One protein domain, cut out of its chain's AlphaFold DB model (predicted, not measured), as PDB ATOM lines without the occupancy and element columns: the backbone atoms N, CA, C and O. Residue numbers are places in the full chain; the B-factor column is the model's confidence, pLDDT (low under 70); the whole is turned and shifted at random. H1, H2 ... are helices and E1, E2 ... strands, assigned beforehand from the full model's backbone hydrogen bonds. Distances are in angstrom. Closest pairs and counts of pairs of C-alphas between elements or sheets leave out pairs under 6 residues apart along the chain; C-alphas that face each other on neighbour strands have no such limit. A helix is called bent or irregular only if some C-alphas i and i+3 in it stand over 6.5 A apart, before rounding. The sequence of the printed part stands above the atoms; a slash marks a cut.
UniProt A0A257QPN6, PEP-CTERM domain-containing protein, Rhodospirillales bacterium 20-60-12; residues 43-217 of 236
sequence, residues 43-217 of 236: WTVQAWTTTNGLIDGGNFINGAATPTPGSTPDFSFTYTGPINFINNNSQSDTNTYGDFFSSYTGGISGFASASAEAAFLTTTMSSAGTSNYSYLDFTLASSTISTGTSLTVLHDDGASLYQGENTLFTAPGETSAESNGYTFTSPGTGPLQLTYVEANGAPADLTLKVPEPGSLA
ATOM      1  N   TRP A  43      33.973   7.825 -18.235       95.88
ATOM      2  CA  TRP A  43      33.717   6.534 -18.857       95.88
ATOM      3  C   TRP A  43      33.060   5.590 -17.866       95.88
ATOM      4  O   TRP A  43      33.481   5.502 -16.712       95.88
ATOM      5  N   THR A  44      32.091   4.816 -18.336       96.94
ATOM      6  CA  THR A  44      31.760   3.543 -17.700       96.94
ATOM      7  C   THR A  44      32.756   2.513 -18.200       96.94
ATOM      8  O   THR A  44      32.912   2.364 -19.410       96.94
ATOM      9  N   VAL A  45      33.420   1.818 -17.282       97.50
ATOM     10  CA  VAL A  45      34.380   0.766 -17.606       97.50
ATOM     11  C   VAL A  45      33.841  -0.569 -17.121       97.50
ATOM     12  O   VAL A  45      33.373  -0.688 -15.984       97.50
ATOM     13  N   GLN A  46      33.893  -1.568 -17.990       96.50
ATOM     14  CA  GLN A  46      33.642  -2.963 -17.651       96.50
ATOM     15  C   GLN A  46      34.871  -3.780 -18.029       96.50
ATOM     16  O   GLN A  46      35.451  -3.563 -19.090       96.50
ATOM     17  N   ALA A  47      35.277  -4.688 -17.149       95.44
ATOM     18  CA  ALA A  47      36.446  -5.524 -17.351       95.44
ATOM     19  C   ALA A  47      36.120  -6.991 -17.067       95.44
ATOM     20  O   ALA A  47      35.426  -7.311 -16.099       95.44
ATOM     21  N   TRP A  48      36.659  -7.859 -17.914       94.19
ATOM     22  CA  TRP A  48      36.597  -9.310 -17.797       94.19
ATOM     23  C   TRP A  48      38.017  -9.853 -17.866       94.19
ATOM     24  O   TRP A  48      38.802  -9.405 -18.702       94.19
ATOM     25  N   THR A  49      38.323 -10.841 -17.040       92.62
ATOM     26  CA  THR A  49      39.614 -11.518 -16.996       92.62
ATOM     27  C   THR A  49      39.409 -13.017 -17.182       92.62
ATOM     28  O   THR A  49      38.515 -13.636 -16.609       92.62
ATOM     29  N   THR A  50      40.265 -13.647 -17.978       91.06
ATOM     30  CA  THR A  50      40.226 -15.091 -18.215       91.06
ATOM     31  C   THR A  50      41.628 -15.672 -18.296       91.06
ATOM     32  O   THR A  50      42.583 -14.978 -18.633       91.06
ATOM     33  N   THR A  51      41.772 -16.962 -18.000       90.62
ATOM     34  CA  THR A  51      43.056 -17.677 -18.082       90.62
ATOM     35  C   THR A  51      43.162 -18.602 -19.289       90.62
ATOM     36  O   THR A  51      44.191 -19.236 -19.499       90.62
ATOM     37  N   ASN A  52      42.089 -18.751 -20.066       87.94
ATOM     38  CA  ASN A  52      42.050 -19.630 -21.239       87.94
ATOM     39  C   ASN A  52      41.800 -18.863 -22.546       87.94
ATOM     40  O   ASN A  52      41.610 -19.488 -23.586       87.94
ATOM     41  N   GLY A  53      41.760 -17.528 -22.481       85.06
ATOM     42  CA  GLY A  53      41.466 -16.664 -23.621       85.06
ATOM     43  C   GLY A  53      40.006 -16.654 -24.058       85.06
ATOM     44  O   GLY A  53      39.672 -16.035 -25.069       85.06
ATOM     45  N   LEU A  54      39.136 -17.354 -23.328       88.19
ATOM     46  CA  LEU A  54      37.722 -17.468 -23.634       88.19
ATOM     47  C   LEU A  54      36.881 -16.712 -22.608       88.19
ATOM     48  O   LEU A  54      37.051 -16.889 -21.400       88.19
ATOM     49  N   ILE A  55      35.925 -15.934 -23.106       85.62
ATOM     50  CA  ILE A  55      34.835 -15.330 -22.330       85.62
ATOM     51  C   ILE A  55      33.545 -15.724 -23.052       85.62
ATOM     52  O   ILE A  55      33.476 -15.646 -24.277       85.62
ATOM     53  N   ASP A  56      32.561 -16.276 -22.341       84.81
ATOM     54  CA  ASP A  56      31.327 -16.831 -22.937       84.81
ATOM     55  C   ASP A  56      31.549 -17.849 -24.080       84.81
ATOM     56  O   ASP A  56      30.697 -18.049 -24.943       84.81
ATOM     57  N   GLY A  57      32.713 -18.508 -24.100       80.88
ATOM     58  CA  GLY A  57      33.105 -19.446 -25.157       80.88
ATOM     59  C   GLY A  57      33.595 -18.799 -26.462       80.88
ATOM     60  O   GLY A  57      33.993 -19.529 -27.369       80.88
ATOM     61  N   GLY A  58      33.607 -17.465 -26.569       81.25
ATOM     62  CA  GLY A  58      34.256 -16.730 -27.660       81.25
ATOM     63  C   GLY A  58      35.758 -16.566 -27.416       81.25
ATOM     64  O   GLY A  58      36.180 -16.520 -26.267       81.25
ATOM     65  N   ASN A  59      36.570 -16.480 -28.475       82.19
ATOM     66  CA  ASN A  59      38.004 -16.191 -28.357       82.19
ATOM     67  C   ASN A  59      38.222 -14.679 -28.237       82.19
ATOM     68  O   ASN A  59      38.125 -13.963 -29.233       82.19
ATOM     69  N   PHE A  60      38.526 -14.217 -27.027       78.62
ATOM     70  CA  PHE A  60      38.704 -12.796 -26.735       78.62
ATOM     71  C   PHE A  60      40.155 -12.334 -26.800       78.62
ATOM     72  O   PHE A  60      40.377 -11.134 -26.844       78.62
ATOM     73  N   ILE A  61      41.117 -13.251 -26.955       73.56
ATOM     74  CA  ILE A  61      42.524 -12.921 -27.246       73.56
ATOM     75  C   ILE A  61      42.639 -12.107 -28.546       73.56
ATOM     76  O   ILE A  61      43.490 -11.242 -28.681       73.56
ATOM     77  N   ASN A  62      41.745 -12.366 -29.507       76.56
ATOM     78  CA  ASN A  62      41.657 -11.615 -30.762       76.56
ATOM     79  C   ASN A  62      40.287 -10.962 -30.943       76.56
ATOM     80  O   ASN A  62      39.745 -10.903 -32.050       76.56
ATOM     81  N   GLY A  63      39.689 -10.571 -29.822       78.94
ATOM     82  CA  GLY A  63      38.295 -10.186 -29.749       78.94
ATOM     83  C   GLY A  63      38.076  -8.782 -29.231       78.94
ATOM     84  O   GLY A  63      36.978  -8.561 -28.736       78.94
ATOM     85  N   ALA A  64      39.042  -7.851 -29.321       79.88
ATOM     86  CA  ALA A  64      38.811  -6.442 -28.979       79.88
ATOM     87  C   ALA A  64      37.835  -5.820 -29.985       79.88
ATOM     88  O   ALA A  64      38.211  -5.048 -30.857       79.88
ATOM     89  N   ALA A  65      36.571  -6.215 -29.915       82.88
ATOM     90  CA  ALA A  65      35.506  -5.881 -30.833       82.88
ATOM     91  C   ALA A  65      34.154  -5.969 -30.117       82.88
ATOM     92  O   ALA A  65      34.044  -6.516 -29.019       82.88
ATOM     93  N   THR A  66      33.124  -5.428 -30.758       80.19
ATOM     94  CA  THR A  66      31.726  -5.608 -30.356       80.19
ATOM     95  C   THR A  66      31.104  -6.841 -31.034       80.19
ATOM     96  O   THR A  66      31.462  -7.138 -32.177       80.19
ATOM     97  N   PRO A  67      30.104  -7.503 -30.418       83.06
ATOM     98  CA  PRO A  67      29.504  -7.160 -29.128       83.06
ATOM     99  C   PRO A  67      30.438  -7.475 -27.956       83.06
ATOM    100  O   PRO A  67      31.262  -8.383 -28.035       83.06
ATOM    101  N   THR A  68      30.294  -6.710 -26.877       85.25
ATOM    102  CA  THR A  68      30.948  -7.002 -25.598       85.25
ATOM    103  C   THR A  68      30.471  -8.352 -25.047       85.25
ATOM    104  O   THR A  68      29.406  -8.837 -25.454       85.25
ATOM    105  N   PRO A  69      31.234  -8.988 -24.136       88.00
ATOM    106  CA  PRO A  69      30.801 -10.227 -23.500       88.00
ATOM    107  C   PRO A  69      29.410 -10.111 -22.858       88.00
ATOM    108  O   PRO A  69      29.046  -9.076 -22.301       88.00
ATOM    109  N   GLY A  70      28.625 -11.188 -22.940       87.69
ATOM    110  CA  GLY A  70      27.273 -11.246 -22.371       87.69
ATOM    111  C   GLY A  70      27.252 -11.655 -20.895       87.69
ATOM    112  O   GLY A  70      26.250 -11.446 -20.208       87.69
ATOM    113  N   SER A  71      28.341 -12.249 -20.410       91.25
ATOM    114  CA  SER A  71      28.582 -12.544 -18.999       91.25
ATOM    115  C   SER A  71      28.694 -11.273 -18.165       91.25
ATOM    116  O   SER A  71      29.054 -10.199 -18.641       91.25
ATOM    117  N   THR A  72      28.401 -11.409 -16.872       92.81
ATOM    118  CA  THR A  72      28.635 -10.330 -15.907       92.81
ATOM    119  C   THR A  72      30.129  -9.991 -15.872       92.81
ATOM    120  O   THR A  72      30.922 -10.923 -15.740       92.81
ATOM    121  N   PRO A  73      30.521  -8.708 -15.981       94.19
ATOM    122  CA  PRO A  73      31.920  -8.315 -15.859       94.19
ATOM    123  C   PRO A  73      32.457  -8.629 -14.465       94.19
ATOM    124  O   PRO A  73      31.741  -8.482 -13.470       94.19
ATOM    125  N   ASP A  74      33.733  -9.005 -14.392       94.06
ATOM    126  CA  ASP A  74      34.435  -9.215 -13.121       94.06
ATOM    127  C   ASP A  74      34.540  -7.902 -12.340       94.06
ATOM    128  O   ASP A  74      34.421  -7.873 -11.112       94.06
ATOM    129  N   PHE A  75      34.698  -6.792 -13.070       96.12
ATOM    130  CA  PHE A  75      34.750  -5.451 -12.507       96.12
ATOM    131  C   PHE A  75      33.934  -4.468 -13.341       96.12
ATOM    132  O   PHE A  75      33.995  -4.453 -14.569       96.12
ATOM    133  N   SER A  76      33.205  -3.589 -12.660       95.75
ATOM    134  CA  SER A  76      32.535  -2.453 -13.285       95.75
ATOM    135  C   SER A  76      32.715  -1.216 -12.421       95.75
ATOM    136  O   SER A  76      32.521  -1.265 -11.205       95.75
ATOM    137  N   PHE A  77      33.132  -0.122 -13.051       97.44
ATOM    138  CA  PHE A  77      33.478   1.118 -12.373       97.44
ATOM    139  C   PHE A  77      33.341   2.318 -13.313       97.44
ATOM    140  O   PHE A  77      33.009   2.197 -14.493       97.44
ATOM    141  N   THR A  78      33.582   3.505 -12.775       97.38
ATOM    142  CA  THR A  78      33.628   4.756 -13.522       97.38
ATOM    143  C   THR A  78      35.060   5.271 -13.554       97.38
ATOM    144  O   THR A  78      35.733   5.292 -12.525       97.38
ATOM    145  N   TYR A  79      35.520   5.711 -14.723       96.81
ATOM    146  CA  TYR A  79      36.826   6.335 -14.897       96.81
ATOM    147  C   TYR A  79      36.672   7.768 -15.412       96.81
ATOM    148  O   TYR A  79      36.147   7.986 -16.503       96.81
ATOM    149  N   THR A  80      37.140   8.749 -14.644       95.62
ATOM    150  CA  THR A  80      37.180  10.158 -15.047       95.62
ATOM    151  C   THR A  80      38.618  10.577 -15.309       95.62
ATOM    152  O   THR A  80      39.447  10.592 -14.400       95.62
ATOM    153  N   GLY A  81      38.901  10.966 -16.547       93.25
ATOM    154  CA  GLY A  81      40.228  11.406 -16.962       93.25
ATOM    155  C   GLY A  81      40.565  11.001 -18.395       93.25
ATOM    156  O   GLY A  81      39.760  10.361 -19.080       93.25
ATOM    157  N   PRO A  82      41.760  11.375 -18.879       92.69
ATOM    158  CA  PRO A  82      42.227  10.960 -20.192       92.69
ATOM    159  C   PRO A  82      42.551   9.462 -20.195       92.69
ATOM    160  O   PRO A  82      43.071   8.932 -19.215       92.69
ATOM    161  N   ILE A  83      42.295   8.783 -21.311       95.38
ATOM    162  CA  ILE A  83      42.828   7.436 -21.544       95.38
ATOM    163  C   ILE A  83      44.267   7.616 -22.037       95.38
ATOM    164  O   ILE A  83      44.480   8.045 -23.172       95.38
ATOM    165  N   ASN A  84      45.236   7.384 -21.154       95.44
ATOM    166  CA  ASN A  84      46.679   7.473 -21.412       95.44
ATOM    167  C   ASN A  84      47.422   6.496 -20.490       95.44
ATOM    168  O   ASN A  84      48.238   6.885 -19.656       95.44
ATOM    169  N   PHE A  85      47.046   5.230 -20.583       96.56
ATOM    170  CA  PHE A  85      47.579   4.136 -19.787       96.56
ATOM    171  C   PHE A  85      48.818   3.612 -20.497       96.56
ATOM    172  O   PHE A  85      48.747   3.255 -21.668       96.56
ATOM    173  N   ILE A  86      49.963   3.679 -19.828       94.62
ATOM    174  CA  ILE A  86      51.249   3.284 -20.398       94.62
ATOM    175  C   ILE A  86      51.962   2.463 -19.338       94.62
ATOM    176  O   ILE A  86      52.394   3.008 -18.314       94.62
ATOM    177  N   ASN A  87      52.102   1.172 -19.599       93.88
ATOM    178  CA  ASN A  87      52.895   0.268 -18.792       93.88
ATOM    179  C   ASN A  87      54.115  -0.189 -19.596       93.88
ATOM    180  O   ASN A  87      54.025  -1.080 -20.428       93.88
ATOM    181  N   ASN A  88      55.277   0.391 -19.287       91.00
ATOM    182  CA  ASN A  88      56.557   0.059 -19.923       91.00
ATOM    183  C   ASN A  88      57.359  -1.010 -19.156       91.00
ATOM    184  O   ASN A  88      58.591  -1.035 -19.253       91.00
ATOM    185  N   ASN A  89      56.707  -1.836 -18.330       90.38
ATOM    186  CA  ASN A  89      57.373  -2.963 -17.676       90.38
ATOM    187  C   ASN A  89      57.950  -3.938 -18.725       90.38
ATOM    188  O   ASN A  89      57.631  -3.875 -19.914       90.38
ATOM    189  N   SER A  90      58.864  -4.816 -18.308       87.50
ATOM    190  CA  SER A  90      59.566  -5.696 -19.251       87.50
ATOM    191  C   SER A  90      58.632  -6.774 -19.800       87.50
ATOM    192  O   SER A  90      57.739  -7.219 -19.091       87.50
ATOM    193  N   GLN A  91      58.905  -7.284 -21.010       78.69
ATOM    194  CA  GLN A  91      58.052  -8.289 -21.673       78.69
ATOM    195  C   GLN A  91      57.767  -9.547 -20.833       78.69
ATOM    196  O   GLN A  91      56.794 -10.255 -21.050       78.69
ATOM    197  N   SER A  92      58.655  -9.881 -19.899       80.06
ATOM    198  CA  SER A  92      58.512 -11.037 -19.012       80.06
ATOM    199  C   SER A  92      57.650 -10.779 -17.778       80.06
ATOM    200  O   SER A  92      57.403 -11.715 -17.017       80.06
ATOM    201  N   ASP A  93      57.260  -9.532 -17.535       84.56
ATOM    202  CA  ASP A  93      56.593  -9.120 -16.310       84.56
ATOM    203  C   ASP A  93      55.080  -9.319 -16.434       84.56
ATOM    204  O   ASP A  93      54.461  -9.080 -17.472       84.56
ATOM    205  N   THR A  94      54.467  -9.757 -15.337       87.75
ATOM    206  CA  THR A  94      53.011  -9.755 -15.198       87.75
ATOM    207  C   THR A  94      52.512  -8.312 -15.128       87.75
ATOM    208  O   THR A  94      53.048  -7.510 -14.367       87.75
ATOM    209  N   ASN A  95      51.465  -7.997 -15.885       93.38
ATOM    210  CA  ASN A  95      50.788  -6.707 -15.865       93.38
ATOM    211  C   ASN A  95      49.552  -6.802 -14.962       93.38
ATOM    212  O   ASN A  95      48.662  -7.623 -15.198       93.38
ATOM    213  N   THR A  96      49.481  -5.991 -13.909       95.81
ATOM    214  CA  THR A  96      48.256  -5.830 -13.111       95.81
ATOM    215  C   THR A  96      47.443  -4.634 -13.597       95.81
ATOM    216  O   THR A  96      47.978  -3.724 -14.226       95.81
ATOM    217  N   TYR A  97      46.154  -4.567 -13.253       97.12
ATOM    218  CA  TYR A  97      45.378  -3.347 -13.519       97.12
ATOM    219  C   TYR A  97      45.996  -2.113 -12.838       97.12
ATOM    220  O   TYR A  97      45.947  -1.014 -13.386       97.12
ATOM    221  N   GLY A  98      46.620  -2.274 -11.670       96.94
ATOM    222  CA  GLY A  98      47.361  -1.208 -11.000       96.94
ATOM    223  C   GLY A  98      48.545  -0.699 -11.822       96.94
ATOM    224  O   GLY A  98      48.738   0.514 -11.900       96.94
ATOM    225  N   ASP A  99      49.287  -1.596 -12.473       95.56
ATOM    226  CA  ASP A  99      50.403  -1.227 -13.353       95.56
ATOM    227  C   ASP A  99      49.913  -0.547 -14.634       95.56
ATOM    228  O   ASP A  99      50.478   0.467 -15.041       95.56
ATOM    229  N   PHE A 100      48.829  -1.049 -15.233       96.62
ATOM    230  CA  PHE A 100      48.222  -0.476 -16.436       96.62
ATOM    231  C   PHE A 100      47.687   0.944 -16.201       96.62
ATOM    232  O   PHE A 100      48.061   1.885 -16.900       96.62
ATOM    233  N   PHE A 101      46.851   1.138 -15.173       96.69
ATOM    234  CA  PHE A 101      46.312   2.462 -14.852       96.69
ATOM    235  C   PHE A 101      47.370   3.388 -14.230       96.69
ATOM    236  O   PHE A 101      47.294   4.603 -14.417       96.69
ATOM    237  N   SER A 102      48.378   2.854 -13.530       95.00
ATOM    238  CA  SER A 102      49.548   3.587 -13.026       95.00
ATOM    239  C   SER A 102      49.170   4.907 -12.318       95.00
ATOM    240  O   SER A 102      48.364   4.939 -11.381       95.00
ATOM    241  N   SER A 103      49.721   6.033 -12.778       93.81
ATOM    242  CA  SER A 103      49.444   7.382 -12.265       93.81
ATOM    243  C   SER A 103      47.993   7.865 -12.438       93.81
ATOM    244  O   SER A 103      47.622   8.879 -11.848       93.81
ATOM    245  N   TYR A 104      47.163   7.143 -13.197       95.38
ATOM    246  CA  TYR A 104      45.766   7.480 -13.472       95.38
ATOM    247  C   TYR A 104      44.759   6.759 -12.567       95.38
ATOM    248  O   TYR A 104      43.557   6.978 -12.697       95.38
ATOM    249  N   THR A 105      45.214   5.965 -11.596       95.56
ATOM    250  CA  THR A 105      44.330   5.290 -10.623       95.56
ATOM    251  C   THR A 105      43.409   6.250  -9.862       95.56
ATOM    252  O   THR A 105      42.278   5.892  -9.564       95.56
ATOM    253  N   GLY A 106      43.815   7.506  -9.639       95.00
ATOM    254  CA  GLY A 106      42.964   8.524  -9.001       95.00
ATOM    255  C   GLY A 106      41.716   8.935  -9.799       95.00
ATOM    256  O   GLY A 106      40.844   9.603  -9.248       95.00
ATOM    257  N   GLY A 107      41.625   8.562 -11.080       95.38
ATOM    258  CA  GLY A 107      40.424   8.741 -11.900       95.38
ATOM    259  C   GLY A 107      39.386   7.628 -11.729       95.38
ATOM    260  O   GLY A 107      38.272   7.756 -12.231       95.38
ATOM    261  N   ILE A 108      39.732   6.537 -11.044       97.00
ATOM    262  CA  ILE A 108      38.874   5.368 -10.845       97.00
ATOM    263  C   ILE A 108      37.921   5.616  -9.670       97.00
ATOM    264  O   ILE A 108      38.305   6.126  -8.621       97.00
ATOM    265  N   SER A 109      36.647   5.273  -9.844       96.75
ATOM    266  CA  SER A 109      35.609   5.427  -8.822       96.75
ATOM    267  C   SER A 109      34.417   4.504  -9.088       96.75
ATOM    268  O   SER A 109      34.376   3.794 -10.085       96.75
ATOM    269  N   GLY A 110      33.416   4.496  -8.206       94.69
ATOM    270  CA  GLY A 110      32.175   3.741  -8.435       94.69
ATOM    271  C   GLY A 110      32.226   2.263  -8.032       94.69
ATOM    272  O   GLY A 110      31.229   1.563  -8.181       94.69
ATOM    273  N   PHE A 111      33.337   1.795  -7.454       93.56
ATOM    274  CA  PHE A 111      33.382   0.501  -6.775       93.56
ATOM    275  C   PHE A 111      32.493   0.490  -5.522       93.56
ATOM    276  O   PHE A 111      32.354   1.493  -4.821       93.56
ATOM    277  N   ALA A 112      31.943  -0.681  -5.182       84.44
ATOM    278  CA  ALA A 112      31.093  -0.855  -3.999       84.44
ATOM    279  C   ALA A 112      31.829  -0.603  -2.663       84.44
ATOM    280  O   ALA A 112      31.191  -0.358  -1.640       84.44
ATOM    281  N   SER A 113      33.165  -0.692  -2.651       85.31
ATOM    282  CA  SER A 113      34.014  -0.376  -1.496       85.31
ATOM    283  C   SER A 113      35.465  -0.123  -1.921       85.31
ATOM    284  O   SER A 113      35.899  -0.622  -2.958       85.31
ATOM    285  N   ALA A 114      36.246   0.559  -1.076       86.50
ATOM    286  CA  ALA A 114      37.686   0.748  -1.295       86.50
ATOM    287  C   ALA A 114      38.466  -0.582  -1.348       86.50
ATOM    288  O   ALA A 114      39.456  -0.703  -2.060       86.50
ATOM    289  N   SER A 115      38.009  -1.611  -0.625       91.50
ATOM    290  CA  SER A 115      38.602  -2.952  -0.700       91.50
ATOM    291  C   SER A 115      38.395  -3.606  -2.067       91.50
ATOM    292  O   SER A 115      39.268  -4.342  -2.513       91.50
ATOM    293  N   ALA A 116      37.263  -3.344  -2.729       93.00
ATOM    294  CA  ALA A 116      36.998  -3.864  -4.069       93.00
ATOM    295  C   ALA A 116      37.882  -3.182  -5.123       93.00
ATOM    296  O   ALA A 116      38.427  -3.859  -5.987       93.00
ATOM    297  N   GLU A 117      38.088  -1.869  -4.999       95.94
ATOM    298  CA  GLU A 117      39.035  -1.131  -5.840       95.94
ATOM    299  C   GLU A 117      40.472  -1.636  -5.638       95.94
ATOM    300  O   GLU A 117      41.162  -1.949  -6.604       95.94
ATOM    301  N   ALA A 118      40.913  -1.809  -4.388       95.12
ATOM    302  CA  ALA A 118      42.235  -2.363  -4.100       95.12
ATOM    303  C   ALA A 118      42.405  -3.782  -4.675       95.12
ATOM    304  O   ALA A 118      43.448  -4.089  -5.247       95.12
ATOM    305  N   ALA A 119      41.377  -4.633  -4.571       95.00
ATOM    306  CA  ALA A 119      41.392  -5.971  -5.159       95.00
ATOM    307  C   ALA A 119      41.528  -5.918  -6.690       95.00
ATOM    308  O   ALA A 119      42.370  -6.624  -7.248       95.00
ATOM    309  N   PHE A 120      40.764  -5.042  -7.350       96.81
ATOM    310  CA  PHE A 120      40.868  -4.791  -8.787       96.81
ATOM    311  C   PHE A 120      42.292  -4.393  -9.189       96.81
ATOM    312  O   PHE A 120      42.897  -5.063 -10.020       96.81
ATOM    313  N   LEU A 121      42.872  -3.378  -8.541       97.12
ATOM    314  CA  LEU A 121      44.214  -2.885  -8.873       97.12
ATOM    315  C   LEU A 121      45.312  -3.944  -8.685       97.12
ATOM    316  O   LEU A 121      46.320  -3.905  -9.378       97.12
ATOM    317  N   THR A 122      45.124  -4.908  -7.782       96.50
ATOM    318  CA  THR A 122      46.078  -6.019  -7.585       96.50
ATOM    319  C   THR A 122      45.828  -7.230  -8.482       96.50
ATOM    320  O   THR A 122      46.624  -8.168  -8.473       96.50
ATOM    321  N   THR A 123      44.726  -7.247  -9.234       96.00
ATOM    322  CA  THR A 123      44.390  -8.361 -10.121       96.00
ATOM    323  C   THR A 123      45.289  -8.331 -11.355       96.00
ATOM    324  O   THR A 123      45.488  -7.285 -11.976       96.00
ATOM    325  N   THR A 124      45.835  -9.496 -11.705       95.00
ATOM    326  CA  THR A 124      46.598  -9.701 -12.935       95.00
ATOM    327  C   THR A 124      45.698  -9.505 -14.148       95.00
ATOM    328  O   THR A 124      44.742 -10.252 -14.342       95.00
ATOM    329  N   MET A 125      46.046  -8.519 -14.966       93.62
ATOM    330  CA  MET A 125      45.374  -8.182 -16.211       93.62
ATOM    331  C   MET A 125      45.878  -9.074 -17.352       93.62
ATOM    332  O   MET A 125      45.074  -9.682 -18.057       93.62
ATOM    333  N   SER A 126      47.198  -9.216 -17.475       92.62
ATOM    334  CA  SER A 126      47.843 -10.098 -18.450       92.62
ATOM    335  C   SER A 126      49.199 -10.601 -17.955       92.62
ATOM    336  O   SER A 126      49.808 -10.041 -17.038       92.62
ATOM    337  N   SER A 127      49.670 -11.696 -18.549       90.50
ATOM    338  CA  SER A 127      50.950 -12.325 -18.217       90.50
ATOM    339  C   SER A 127      51.620 -12.848 -19.477       90.50
ATOM    340  O   SER A 127      50.961 -13.474 -20.310       90.50
ATOM    341  N   ALA A 128      52.942 -12.697 -19.551       85.44
ATOM    342  CA  ALA A 128      53.749 -13.289 -20.609       85.44
ATOM    343  C   ALA A 128      53.487 -14.800 -20.739       85.44
ATOM    344  O   ALA A 128      53.399 -15.524 -19.740       85.44
ATOM    345  N   GLY A 129      53.401 -15.296 -21.974       77.81
ATOM    346  CA  GLY A 129      53.205 -16.727 -22.217       77.81
ATOM    347  C   GLY A 129      51.792 -17.223 -21.898       77.81
ATOM    348  O   GLY A 129      51.643 -18.343 -21.411       77.81
ATOM    349  N   THR A 130      50.779 -16.399 -22.195       67.50
ATOM    350  CA  THR A 130      49.397 -16.835 -22.467       67.50
ATOM    351  C   THR A 130      48.642 -17.480 -21.298       67.50
ATOM    352  O   THR A 130      47.950 -18.486 -21.461       67.50
ATOM    353  N   SER A 131      48.748 -16.901 -20.098       80.81
ATOM    354  CA  SER A 131      48.073 -17.422 -18.890       80.81
ATOM    355  C   SER A 131      46.975 -16.525 -18.316       80.81
ATOM    356  O   SER A 131      46.117 -17.021 -17.587       80.81
ATOM    357  N   ASN A 132      46.962 -15.237 -18.664       90.56
ATOM    358  CA  ASN A 132      45.954 -14.271 -18.242       90.56
ATOM    359  C   ASN A 132      45.668 -13.311 -19.391       90.56
ATOM    360  O   ASN A 132      46.598 -12.823 -20.026       90.56
ATOM    361  N   TYR A 133      44.389 -13.038 -19.600       91.12
ATOM    362  CA  TYR A 133      43.878 -12.160 -20.637       91.12
ATOM    363  C   TYR A 133      42.810 -11.273 -20.041       91.12
ATOM    364  O   TYR A 133      41.998 -11.750 -19.243       91.12
ATOM    365  N   SER A 134      42.761 -10.030 -20.489       93.88
ATOM    366  CA  SER A 134      41.713  -9.102 -20.100       93.88
ATOM    367  C   SER A 134      41.045  -8.479 -21.307       93.88
ATOM    368  O   SER A 134      41.699  -8.154 -22.290       93.88
ATOM    369  N   TYR A 135      39.737  -8.285 -21.200       94.50
ATOM    370  CA  TYR A 135      38.949  -7.461 -22.105       94.50
ATOM    371  C   TYR A 135      38.394  -6.282 -21.313       94.50
ATOM    372  O   TYR A 135      37.845  -6.467 -20.224       94.50
ATOM    373  N   LEU A 136      38.539  -5.077 -21.851       96.19
ATOM    374  CA  LEU A 136      38.057  -3.841 -21.263       96.19
ATOM    375  C   LEU A 136      37.140  -3.137 -22.256       96.19
ATOM    376  O   LEU A 136      37.477  -2.967 -23.427       96.19
ATOM    377  N   ASP A 137      35.997  -2.687 -21.762       96.44
ATOM    378  CA  ASP A 137      35.049  -1.852 -22.486       96.44
ATOM    379  C   ASP A 137      34.948  -0.488 -21.809       96.44
ATOM    380  O   ASP A 137      34.471  -0.384 -20.677       96.44
ATOM    381  N   PHE A 138      35.388   0.555 -22.508       97.25
ATOM    382  CA  PHE A 138      35.241   1.946 -22.109       97.25
ATOM    383  C   PHE A 138      34.090   2.567 -22.896       97.25
ATOM    384  O   PHE A 138      34.207   2.835 -24.092       97.25
ATOM    385  N   THR A 139      32.991   2.872 -22.213       96.62
ATOM    386  CA  THR A 139      31.812   3.490 -22.827       96.62
ATOM    387  C   THR A 139      31.584   4.903 -22.300       96.62
ATOM    388  O   THR A 139      31.356   5.123 -21.109       96.62
ATOM    389  N   LEU A 140      31.567   5.872 -23.212       94.25
ATOM    390  CA  LEU A 140      31.063   7.222 -22.984       94.25
ATOM    391  C   LEU A 140      29.616   7.276 -23.493       94.25
ATOM    392  O   LEU A 140      29.382   7.325 -24.699       94.25
ATOM    393  N   ALA A 141      28.645   7.239 -22.575       89.19
ATOM    394  CA  ALA A 141      27.233   6.953 -22.875       89.19
ATOM    395  C   ALA A 141      26.571   7.901 -23.892       89.19
ATOM    396  O   ALA A 141      25.671   7.501 -24.631       89.19
ATOM    397  N   SER A 142      26.996   9.162 -23.933       84.06
ATOM    398  CA  SER A 142      26.530  10.123 -24.922       84.06
ATOM    399  C   SER A 142      27.678  11.035 -25.314       84.06
ATOM    400  O   SER A 142      28.235  11.744 -24.480       84.06
ATOM    401  N   SER A 143      28.021  11.008 -26.595       84.94
ATOM    402  CA  SER A 143      28.976  11.907 -27.214       84.94
ATOM    403  C   SER A 143      28.365  12.505 -28.479       84.94
ATOM    404  O   SER A 143      27.538  11.907 -29.176       84.94
ATOM    405  N   THR A 144      28.760  13.739 -28.773       87.69
ATOM    406  CA  THR A 144      28.566  14.346 -30.088       87.69
ATOM    407  C   THR A 144      29.924  14.808 -30.574       87.69
ATOM    408  O   THR A 144      30.569  15.643 -29.942       87.69
ATOM    409  N   ILE A 145      30.374  14.242 -31.687       87.62
ATOM    410  CA  ILE A 145      31.691  14.506 -32.254       87.62
ATOM    411  C   ILE A 145      31.501  15.249 -33.567       87.62
ATOM    412  O   ILE A 145      30.814  14.783 -34.471       87.62
ATOM    413  N   SER A 146      32.093  16.435 -33.667       86.88
ATOM    414  CA  SER A 146      31.938  17.287 -34.845       86.88
ATOM    415  C   SER A 146      32.677  16.722 -36.055       86.88
ATOM    416  O   SER A 146      33.746  16.116 -35.923       86.88
ATOM    417  N   THR A 147      32.156  17.013 -37.247       88.44
ATOM    418  CA  THR A 147      32.882  16.812 -38.506       88.44
ATOM    419  C   THR A 147      34.271  17.448 -38.441       88.44
ATOM    420  O   THR A 147      34.435  18.560 -37.942       88.44
ATOM    421  N   GLY A 148      35.270  16.755 -38.975       86.75
ATOM    422  CA  GLY A 148      36.669  17.166 -38.989       86.75
ATOM    423  C   GLY A 148      37.440  16.802 -37.722       86.75
ATOM    424  O   GLY A 148      38.654  16.981 -37.701       86.75
ATOM    425  N   THR A 149      36.783  16.274 -36.683       87.12
ATOM    426  CA  THR A 149      37.487  15.747 -35.507       87.12
ATOM    427  C   THR A 149      38.190  14.449 -35.882       87.12
ATOM    428  O   THR A 149      37.565  13.547 -36.442       87.12
ATOM    429  N   SER A 150      39.472  14.337 -35.549       91.00
ATOM    430  CA  SER A 150      40.227  13.089 -35.662       91.00
ATOM    431  C   SER A 150      40.377  12.470 -34.281       91.00
ATOM    432  O   SER A 150      40.780  13.160 -33.358       91.00
ATOM    433  N   LEU A 151      40.074  11.190 -34.124       93.62
ATOM    434  CA  LEU A 151      40.436  10.417 -32.939       93.62
ATOM    435  C   LEU A 151      41.595   9.501 -33.304       93.62
ATOM    436  O   LEU A 151      41.643   8.975 -34.418       93.62
ATOM    437  N   THR A 152      42.535   9.316 -32.389       95.81
ATOM    438  CA  THR A 152      43.660   8.403 -32.591       95.81
ATOM    439  C   THR A 152      43.862   7.578 -31.339       95.81
ATOM    440  O   THR A 152      44.024   8.135 -30.259       95.81
ATOM    441  N   VAL A 153      43.856   6.263 -31.491       97.38
ATOM    442  CA  VAL A 153      44.146   5.304 -30.434       97.38
ATOM    443  C   VAL A 153      45.541   4.746 -30.688       97.38
ATOM    444  O   VAL A 153      45.858   4.371 -31.814       97.38
ATOM    445  N   LEU A 154      46.392   4.771 -29.670       97.38
ATOM    446  CA  LEU A 154      47.615   3.974 -29.585       97.38
ATOM    447  C   LEU A 154      47.305   2.812 -28.649       97.38
ATOM    448  O   LEU A 154      46.765   3.069 -27.571       97.38
ATOM    449  N   HIS A 155      47.610   1.587 -29.056       96.25
ATOM    450  CA  HIS A 155      47.327   0.407 -28.252       96.25
ATOM    451  C   HIS A 155      48.379  -0.692 -28.426       96.25
ATOM    452  O   HIS A 155      48.984  -0.800 -29.492       96.25
ATOM    453  N   ASP A 156      48.570  -1.459 -27.358       93.81
ATOM    454  CA  ASP A 156      49.333  -2.708 -27.249       93.81
ATOM    455  C   ASP A 156      48.682  -3.488 -26.093       93.81
ATOM    456  O   ASP A 156      48.732  -2.991 -24.971       93.81
ATOM    457  N   ASP A 157      47.947  -4.586 -26.254       90.94
ATOM    458  CA  ASP A 157      47.620  -5.325 -27.480       90.94
ATOM    459  C   ASP A 157      46.453  -4.684 -28.285       90.94
ATOM    460  O   ASP A 157      46.518  -3.514 -28.648       90.94
ATOM    461  N   GLY A 158      45.384  -5.421 -28.621       94.00
ATOM    462  CA  GLY A 158      44.364  -5.031 -29.604       94.00
ATOM    463  C   GLY A 158      43.302  -4.046 -29.104       94.00
ATOM    464  O   GLY A 158      42.846  -4.121 -27.964       94.00
ATOM    465  N   ALA A 159      42.816  -3.165 -29.984       97.00
ATOM    466  CA  ALA A 159      41.731  -2.230 -29.683       97.00
ATOM    467  C   ALA A 159      40.775  -1.994 -30.864       97.00
ATOM    468  O   ALA A 159      41.138  -2.102 -32.036       97.00
ATOM    469  N   SER A 160      39.541  -1.592 -30.561       96.88
ATOM    470  CA  SER A 160      38.578  -1.110 -31.558       96.88
ATOM    471  C   SER A 160      37.766   0.063 -31.027       96.88
ATOM    472  O   SER A 160      37.500   0.168 -29.832       96.88
ATOM    473  N   LEU A 161      37.341   0.949 -31.927       96.88
ATOM    474  CA  LEU A 161      36.591   2.153 -31.575       96.88
ATOM    475  C   LEU A 161      35.298   2.248 -32.383       96.88
ATOM    476  O   LEU A 161      35.299   2.097 -33.608       96.88
ATOM    477  N   TYR A 162      34.212   2.573 -31.691       96.31
ATOM    478  CA  TYR A 162      32.856   2.619 -32.226       96.31
ATOM    479  C   TYR A 162      32.140   3.902 -31.808       96.31
ATOM    480  O   TYR A 162      32.363   4.424 -30.717       96.31
ATOM    481  N   GLN A 163      31.243   4.391 -32.663       94.81
ATOM    482  CA  GLN A 163      30.318   5.485 -32.368       94.81
ATOM    483  C   GLN A 163      28.885   5.023 -32.663       94.81
ATOM    484  O   GLN A 163      28.470   4.933 -33.824       94.81
ATOM    485  N   GLY A 164      28.118   4.734 -31.611       91.88
ATOM    486  CA  GLY A 164      26.858   4.005 -31.728       91.88
ATOM    487  C   GLY A 164      27.098   2.623 -32.338       91.88
ATOM    488  O   GLY A 164      27.957   1.885 -31.877       91.88
ATOM    489  N   GLU A 165      26.371   2.296 -33.404       89.94
ATOM    490  CA  GLU A 165      26.549   1.042 -34.153       89.94
ATOM    491  C   GLU A 165      27.648   1.131 -35.231       89.94
ATOM    492  O   GLU A 165      27.934   0.150 -35.915       89.94
ATOM    493  N   ASN A 166      28.261   2.307 -35.424       93.19
ATOM    494  CA  ASN A 166      29.264   2.503 -36.466       93.19
ATOM    495  C   ASN A 166      30.660   2.154 -35.962       93.19
ATOM    496  O   ASN A 166      31.174   2.779 -35.035       93.19
ATOM    497  N   THR A 167      31.314   1.237 -36.660       95.50
ATOM    498  CA  THR A 167      32.743   0.974 -36.511       95.50
ATOM    499  C   THR A 167      33.566   2.136 -37.064       95.50
ATOM    500  O   THR A 167      33.457   2.464 -38.247       95.50
ATOM    501  N   LEU A 168      34.415   2.739 -36.230       95.19
ATOM    502  CA  LEU A 168      35.371   3.765 -36.656       95.19
ATOM    503  C   LEU A 168      36.686   3.125 -37.111       95.19
ATOM    504  O   LEU A 168      37.186   3.437 -38.190       95.19
ATOM    505  N   PHE A 169      37.219   2.196 -36.315       96.44
ATOM    506  CA  PHE A 169      38.299   1.291 -36.710       96.44
ATOM    507  C   PHE A 169      38.249   0.003 -35.880       96.44
ATOM    508  O   PHE A 169      37.633  -0.023 -34.812       96.44
ATOM    509  N   THR A 170      38.932  -1.038 -36.363       95.38
ATOM    510  CA  THR A 170      39.136  -2.280 -35.609       95.38
ATOM    511  C   THR A 170      40.540  -2.830 -35.796       95.38
ATOM    512  O   THR A 170      40.959  -3.036 -36.937       95.38
ATOM    513  N   ALA A 171      41.200  -3.150 -34.692       94.69
ATOM    514  CA  ALA A 171      42.426  -3.934 -34.622       94.69
ATOM    515  C   ALA A 171      42.258  -4.971 -33.493       94.69
ATOM    516  O   ALA A 171      42.799  -4.812 -32.405       94.69
ATOM    517  N   PRO A 172      41.415  -6.002 -33.701       88.88
ATOM    518  CA  PRO A 172      40.906  -6.812 -32.597       88.88
ATOM    519  C   PRO A 172      41.915  -7.827 -32.038       88.88
ATOM    520  O   PRO A 172      41.642  -8.413 -30.994       88.88
ATOM    521  N   GLY A 173      43.009  -8.080 -32.764       85.38
ATOM    522  CA  GLY A 173      44.036  -9.072 -32.445       85.38
ATOM    523  C   GLY A 173      45.180  -8.524 -31.603       85.38
ATOM    524  O   GLY A 173      45.342  -7.314 -31.507       85.38
ATOM    525  N   GLU A 174      45.989  -9.431 -31.059       86.81
ATOM    526  CA  GLU A 174      47.277  -9.089 -30.444       86.81
ATOM    527  C   GLU A 174      48.180  -8.390 -31.464       86.81
ATOM    528  O   GLU A 174      48.411  -8.901 -32.570       86.81
ATOM    529  N   THR A 175      48.696  -7.223 -31.097       89.50
ATOM    530  CA  THR A 175      49.601  -6.431 -31.924       89.50
ATOM    531  C   THR A 175      50.628  -5.767 -31.030       89.50
ATOM    532  O   THR A 175      50.316  -5.359 -29.926       89.50
ATOM    533  N   SER A 176      51.860  -5.622 -31.522       90.00
ATOM    534  CA  SER A 176      52.784  -4.671 -30.902       90.00
ATOM    535  C   SER A 176      52.211  -3.262 -31.003       90.00
ATOM    536  O   SER A 176      51.587  -2.977 -32.029       90.00
ATOM    537  N   ALA A 177      52.575  -2.378 -30.072       93.75
ATOM    538  CA  ALA A 177      52.213  -0.961 -30.068       93.75
ATOM    539  C   ALA A 177      51.980  -0.357 -31.466       93.75
ATOM    540  O   ALA A 177      52.918  -0.085 -32.230       93.75
ATOM    541  N   GLU A 178      50.714  -0.116 -31.796       95.25
ATOM    542  CA  GLU A 178      50.291   0.456 -33.069       95.25
ATOM    543  C   GLU A 178      49.277   1.579 -32.878       95.25
ATOM    544  O   GLU A 178      48.674   1.745 -31.816       95.25
ATOM    545  N   SER A 179      49.120   2.410 -33.910       96.88
ATOM    546  CA  SER A 179      48.216   3.549 -33.850       96.88
ATOM    547  C   SER A 179      47.206   3.539 -34.984       96.88
ATOM    548  O   SER A 179      47.562   3.628 -36.162       96.88
ATOM    549  N   ASN A 180      45.933   3.531 -34.610       97.19
ATOM    550  CA  ASN A 180      44.806   3.617 -35.523       97.19
ATOM    551  C   ASN A 180      44.018   4.890 -35.244       97.19
ATOM    552  O   ASN A 180      43.946   5.389 -34.124       97.19
ATOM    553  N   GLY A 181      43.410   5.451 -36.280       94.25
ATOM    554  CA  GLY A 181      42.647   6.674 -36.128       94.25
ATOM    555  C   GLY A 181      41.516   6.779 -37.123       94.25
ATOM    556  O   GLY A 181      41.504   6.129 -38.165       94.25
ATOM    557  N   TYR A 182      40.567   7.639 -36.784       95.44
ATOM    558  CA  TYR A 182      39.401   7.924 -37.598       95.44
ATOM    559  C   TYR A 182      39.147   9.423 -37.620       95.44
ATOM    560  O   TYR A 182      39.220  10.082 -36.584       95.44
ATOM    561  N   THR A 183      38.836   9.969 -38.796       93.88
ATOM    562  CA  THR A 183      38.425  11.369 -38.939       93.88
ATOM    563  C   THR A 183      36.967  11.427 -39.350       93.88
ATOM    564  O   THR A 183      36.588  10.909 -40.399       93.88
ATOM    565  N   PHE A 184      36.156  12.089 -38.532       90.44
ATOM    566  CA  PHE A 184      34.727  12.245 -38.766       90.44
ATOM    567  C   PHE A 184      34.475  13.096 -40.014       90.44
ATOM    568  O   PHE A 184      34.830  14.271 -40.058       90.44
ATOM    569  N   THR A 185      33.845  12.523 -41.039       91.50
ATOM    570  CA  THR A 185      33.435  13.248 -42.260       91.50
ATOM    571  C   THR A 185      32.019  13.821 -42.158       91.50
ATOM    572  O   THR A 185      31.643  14.714 -42.915       91.50
ATOM    573  N   SER A 186      31.261  13.363 -41.167       90.00
ATOM    574  CA  SER A 186      29.973  13.883 -40.715       90.00
ATOM    575  C   SER A 186      29.940  13.872 -39.180       90.00
ATOM    576  O   SER A 186      30.784  13.210 -38.568       90.00
ATOM    577  N   PRO A 187      29.003  14.585 -38.527       89.12
ATOM    578  CA  PRO A 187      28.912  14.547 -37.076       89.12
ATOM    579  C   PRO A 187      28.605  13.129 -36.575       89.12
ATOM    580  O   PRO A 187      27.631  12.512 -37.008       89.12
ATOM    581  N   GLY A 188      29.422  12.629 -35.651       89.50
ATOM    582  CA  GLY A 188      29.154  11.409 -34.897       89.50
ATOM    583  C   GLY A 188      28.212  11.702 -33.735       89.50
ATOM    584  O   GLY A 188      28.406  12.682 -33.021       89.50
ATOM    585  N   THR A 189      27.194  10.869 -33.536       90.69
ATOM    586  CA  THR A 189      26.259  10.981 -32.404       90.69
ATOM    587  C   THR A 189      26.034   9.610 -31.775       90.69
ATOM    588  O   THR A 189      26.171   8.590 -32.450       90.69
ATOM    589  N   GLY A 190      25.735   9.571 -30.476       91.81
ATOM    590  CA  GLY A 190      25.504   8.328 -29.724       91.81
ATOM    591  C   GLY A 190      26.628   8.019 -28.730       91.81
ATOM    592  O   GLY A 190      27.403   8.916 -28.410       91.81
ATOM    593  N   PRO A 191      26.720   6.790 -28.205       93.75
ATOM    594  CA  PRO A 191      27.814   6.410 -27.321       93.75
ATOM    595  C   PRO A 191      29.128   6.279 -28.100       93.75
ATOM    596  O   PRO A 191      29.135   5.739 -29.204       93.75
ATOM    597  N   LEU A 192      30.232   6.745 -27.519       95.25
ATOM    598  CA  LEU A 192      31.578   6.413 -27.994       95.25
ATOM    599  C   LEU A 192      32.077   5.226 -27.169       95.25
ATOM    600  O   LEU A 192      32.106   5.309 -25.941       95.25
ATOM    601  N   GLN A 193      32.452   4.143 -27.836       96.62
ATOM    602  CA  GLN A 193      32.890   2.908 -27.195       96.62
ATOM    603  C   GLN A 193      34.292   2.544 -27.671       96.62
ATOM    604  O   GLN A 193      34.525   2.454 -28.876       96.62
ATOM    605  N   LEU A 194      35.213   2.338 -26.734       96.88
ATOM    606  CA  LEU A 194      36.562   1.838 -26.976       96.88
ATOM    607  C   LEU A 194      36.692   0.479 -26.294       96.88
ATOM    608  O   LEU A 194      36.620   0.392 -25.070       96.88
ATOM    609  N   THR A 195      36.889  -0.564 -27.086       96.44
ATOM    610  CA  THR A 195      37.178  -1.906 -26.585       96.44
ATOM    611  C   THR A 195      38.673  -2.160 -26.689       96.44
ATOM    612  O   THR A 195      39.317  -1.718 -27.642       96.44
ATOM    613  N   TYR A 196      39.230  -2.849 -25.704       96.50
ATOM    614  CA  TYR A 196      40.656  -3.143 -25.621       96.50
ATOM    615  C   TYR A 196      40.865  -4.537 -25.038       96.50
ATOM    616  O   TYR A 196      40.140  -4.950 -24.130       96.50
ATOM    617  N   VAL A 197      41.830  -5.267 -25.579       94.38
ATOM    618  CA  VAL A 197      42.265  -6.571 -25.088       94.38
ATOM    619  C   VAL A 197      43.733  -6.483 -24.744       94.38
ATOM    620  O   VAL A 197      44.498  -5.863 -25.467       94.38
ATOM    621  N   GLU A 198      44.092  -7.147 -23.656       93.06
ATOM    622  CA  GLU A 198      45.457  -7.228 -23.164       93.06
ATOM    623  C   GLU A 198      45.777  -8.691 -22.861       93.06
ATOM    624  O   GLU A 198      45.045  -9.339 -22.099       93.06
ATOM    625  N   ALA A 199      46.806  -9.238 -23.506       89.00
ATOM    626  CA  ALA A 199      46.943 -10.681 -23.656       89.00
ATOM    627  C   ALA A 199      48.356 -11.227 -23.429       89.00
ATOM    628  O   ALA A 199      48.489 -12.394 -23.041       89.00
ATOM    629  N   ASN A 200      49.401 -10.419 -23.618       86.50
ATOM    630  CA  ASN A 200      50.779 -10.915 -23.609       86.50
ATOM    631  C   ASN A 200      51.681 -10.335 -22.503       86.50
ATOM    632  O   ASN A 200      52.908 -10.457 -22.569       86.50
ATOM    633  N   GLY A 201      51.082  -9.792 -21.442       88.25
ATOM    634  CA  GLY A 201      51.832  -9.180 -20.343       88.25
ATOM    635  C   GLY A 201      52.268  -7.763 -20.700       88.25
ATOM    636  O   GLY A 201      51.796  -7.185 -21.662       88.25
ATOM    637  N   ALA A 202      53.180  -7.187 -19.921       88.69
ATOM    638  CA  ALA A 202      53.758  -5.901 -20.308       88.69
ATOM    639  C   ALA A 202      54.617  -6.038 -21.592       88.69
ATOM    640  O   ALA A 202      55.054  -7.150 -21.888       88.69
ATOM    641  N   PRO A 203      54.927  -4.948 -22.322       92.69
ATOM    642  CA  PRO A 203      54.330  -3.624 -22.184       92.69
ATOM    643  C   PRO A 203      52.837  -3.647 -22.529       92.69
ATOM    644  O   PRO A 203      52.406  -4.472 -23.318       92.69
ATOM    645  N   ALA A 204      52.067  -2.753 -21.911       93.75
ATOM    646  CA  ALA A 204      50.631  -2.636 -22.152       93.75
ATOM    647  C   ALA A 204      50.252  -1.160 -22.248       93.75
ATOM    648  O   ALA A 204      50.340  -0.415 -21.262       93.75
ATOM    649  N   ASP A 205      49.830  -0.745 -23.436       95.00
ATOM    650  CA  ASP A 205      49.586   0.649 -23.770       95.00
ATOM    651  C   ASP A 205      48.147   0.836 -24.251       95.00
ATOM    652  O   ASP A 205      47.636   0.091 -25.081       95.00
ATOM    653  N   LEU A 206      47.491   1.891 -23.772       97.38
ATOM    654  CA  LEU A 206      46.226   2.368 -24.309       97.38
ATOM    655  C   LEU A 206      46.131   3.882 -24.150       97.38
ATOM    656  O   LEU A 206      45.959   4.418 -23.054       97.38
ATOM    657  N   THR A 207      46.197   4.599 -25.266       96.75
ATOM    658  CA  THR A 207      46.083   6.058 -25.291       96.75
ATOM    659  C   THR A 207      45.061   6.504 -26.321       96.75
ATOM    660  O   THR A 207      45.217   6.222 -27.503       96.75
ATOM    661  N   LEU A 208      44.066   7.291 -25.904       95.38
ATOM    662  CA  LEU A 208      43.135   7.977 -26.800       95.38
ATOM    663  C   LEU A 208      43.530   9.452 -26.921       95.38
ATOM    664  O   LEU A 208      43.348  10.249 -26.001       95.38
ATOM    665  N   LYS A 209      44.038   9.833 -28.090       92.81
ATOM    666  CA  LYS A 209      44.354  11.217 -28.436       92.81
ATOM    667  C   LYS A 209      43.147  11.879 -29.084       92.81
ATOM    668  O   LYS A 209      42.636  11.425 -30.110       92.81
ATOM    669  N   VAL A 210      42.755  13.001 -28.495       86.75
ATOM    670  CA  VAL A 210      41.715  13.896 -28.998       86.75
ATOM    671  C   VAL A 210      42.367  15.252 -29.278       86.75
ATOM    672  O   VAL A 210      43.087  15.752 -28.411       86.75
ATOM    673  N   PRO A 211      42.159  15.858 -30.459       81.19
ATOM    674  CA  PRO A 211      42.649  17.188 -30.771       81.19
ATOM    675  C   PRO A 211      42.202  18.192 -29.714       81.19
ATOM    676  O   PRO A 211      41.044  18.195 -29.293       81.19
ATOM    677  N   GLU A 212      43.124  19.059 -29.306       72.06
ATOM    678  CA  GLU A 212      42.797  20.124 -28.369       72.06
ATOM    679  C   GLU A 212      41.685  21.024 -28.935       72.06
ATOM    680  O   GLU A 212      41.671  21.320 -30.138       72.06
ATOM    681  N   PRO A 213      40.768  21.520 -28.086       67.62
ATOM    682  CA  PRO A 213      39.803  22.525 -28.495       67.62
ATOM    683  C   PRO A 213      40.474  23.735 -29.138       67.62
ATOM    684  O   PRO A 213      41.298  24.413 -28.521       67.62
ATOM    685  N   GLY A 214      40.046  24.081 -30.358       67.06
ATOM    686  CA  GLY A 214      40.487  25.294 -31.053       67.06
ATOM    687  C   GLY A 214      40.258  26.581 -30.245       67.06
ATOM    688  O   GLY A 214      40.872  27.606 -30.535       67.06
ATOM    689  N   SER A 215      39.436  26.537 -29.190       69.12
ATOM    690  CA  SER A 215      39.275  27.620 -28.219       69.12
ATOM    691  C   SER A 215      40.563  27.975 -27.475       69.12
ATOM    692  O   SER A 215      40.740  29.145 -27.154       69.12
ATOM    693  N   LEU A 216      41.484  27.031 -27.231       75.06
ATOM    694  CA  LEU A 216      42.787  27.333 -26.617       75.06
ATOM    695  C   LEU A 216      43.669  28.144 -27.568       75.06
ATOM    696  O   LEU A 216      44.239  29.163 -27.175       75.06
ATOM    697  N   ALA A 217      43.706  27.757 -28.844       76.38
ATOM    698  CA  ALA A 217      44.374  28.538 -29.879       76.38
ATOM    699  C   ALA A 217      43.718  29.922 -30.045       76.38
ATOM    700  O   ALA A 217      44.410  30.933 -30.181       76.38
TER     701      ALA A 217
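This is residues 43 to 217 of the 236 residues of the protein "PEP-CTERM domain-containing protein" of Rhodospirillales bacterium 20-60-12 (UniProt A0A257QPN6). What is the main shape? Two antiparallel sheets stand face to face as a sandwich, the larger and twisted one running E2, E1, E5, E10, E7, E8 and the smaller E3, E11, E6, E9. H1, with H2 packed on it, covers the side at the edge strands E2 and E3, while H3 lies far from the body. What makes it up? The printed part has 175 residues, of mixed class, with three named helices and 11 strands in the order E1 E2 E3 H1 H2 E4 E5 E6 E7 E8 E9 E10 E11 H3. It is compact, with a radius of gyration of the C-alphas of 15.6 A and spans of 43 by 32 by 32 A.

How is the larger sheet paired? Its antiparallel neighbours are E2, residues 75 to 80, E1, 43 to 50, E5, 133 to 145, E10, 188 to 198, E7, 159 to 163, and E8, 166 to 171. Within hydrogen-bond range in turn are N 45 and O 77, 2.8 A, N 46 and O 137, 3.0 A, N 138 and O 194, 2.8 A, N 162 and O 193, 2.8 A, and N 163 and O 166, 2.9 A. What faces it? E3, residues 84 to 87, E11, 204 to 209, E6, 150 to 156, and E9, 178 to 183, pair at N 85 and O 206, N 207 and O 154, and N 153 and O 180, each 2.8 A; the facing parts are 9.7 A centre to centre. Where are the helices? H1, residues 97 to 107, is over E3 at a height of 7.0 A over the smaller sheet, making two layers, a helix on one face of a sheet; their closest C-alphas, Asn 87 and Phe 100, are 5.3 A apart. It touches H2, residues 114 to 122, as a helical hairpin, with the closest C-alphas, Gly 98 and Leu 121, 4.2 A apart; H2 only grazes the larger sheet. H1 is irregular, with C-alphas 100 and 103 9.0 A apart, 2 of 7 O i to N i+4 pairs and 4 of 8 O i to N i+3 pairs within range, while in H2 every O i to N i+4 pair is.

Where are the ends? E1 begins at C-alpha 43 (33.717, 6.534, -18.857), and H3, residues 214 to 217, ends at C-alpha 217 (44.374, 28.538, -29.879). Which strands are long? E5 spans 31.5 A and bends by 79 degrees at residue 142; E10 spans 27.4 A and bends by 66 degrees at residue 191. What of E4? E4, residues 124 to 126, pairs with no named strand.

How far does it reach? The two C-alphas farthest apart, those of Gly 57 and Ala 217, are 49.5 A apart, and the printed part has no cut. Which link is long? E1 to E2, with 24 residues between them. Where is confidence low? Residue 130 and residues 213 to 215 are under 70 in pLDDT.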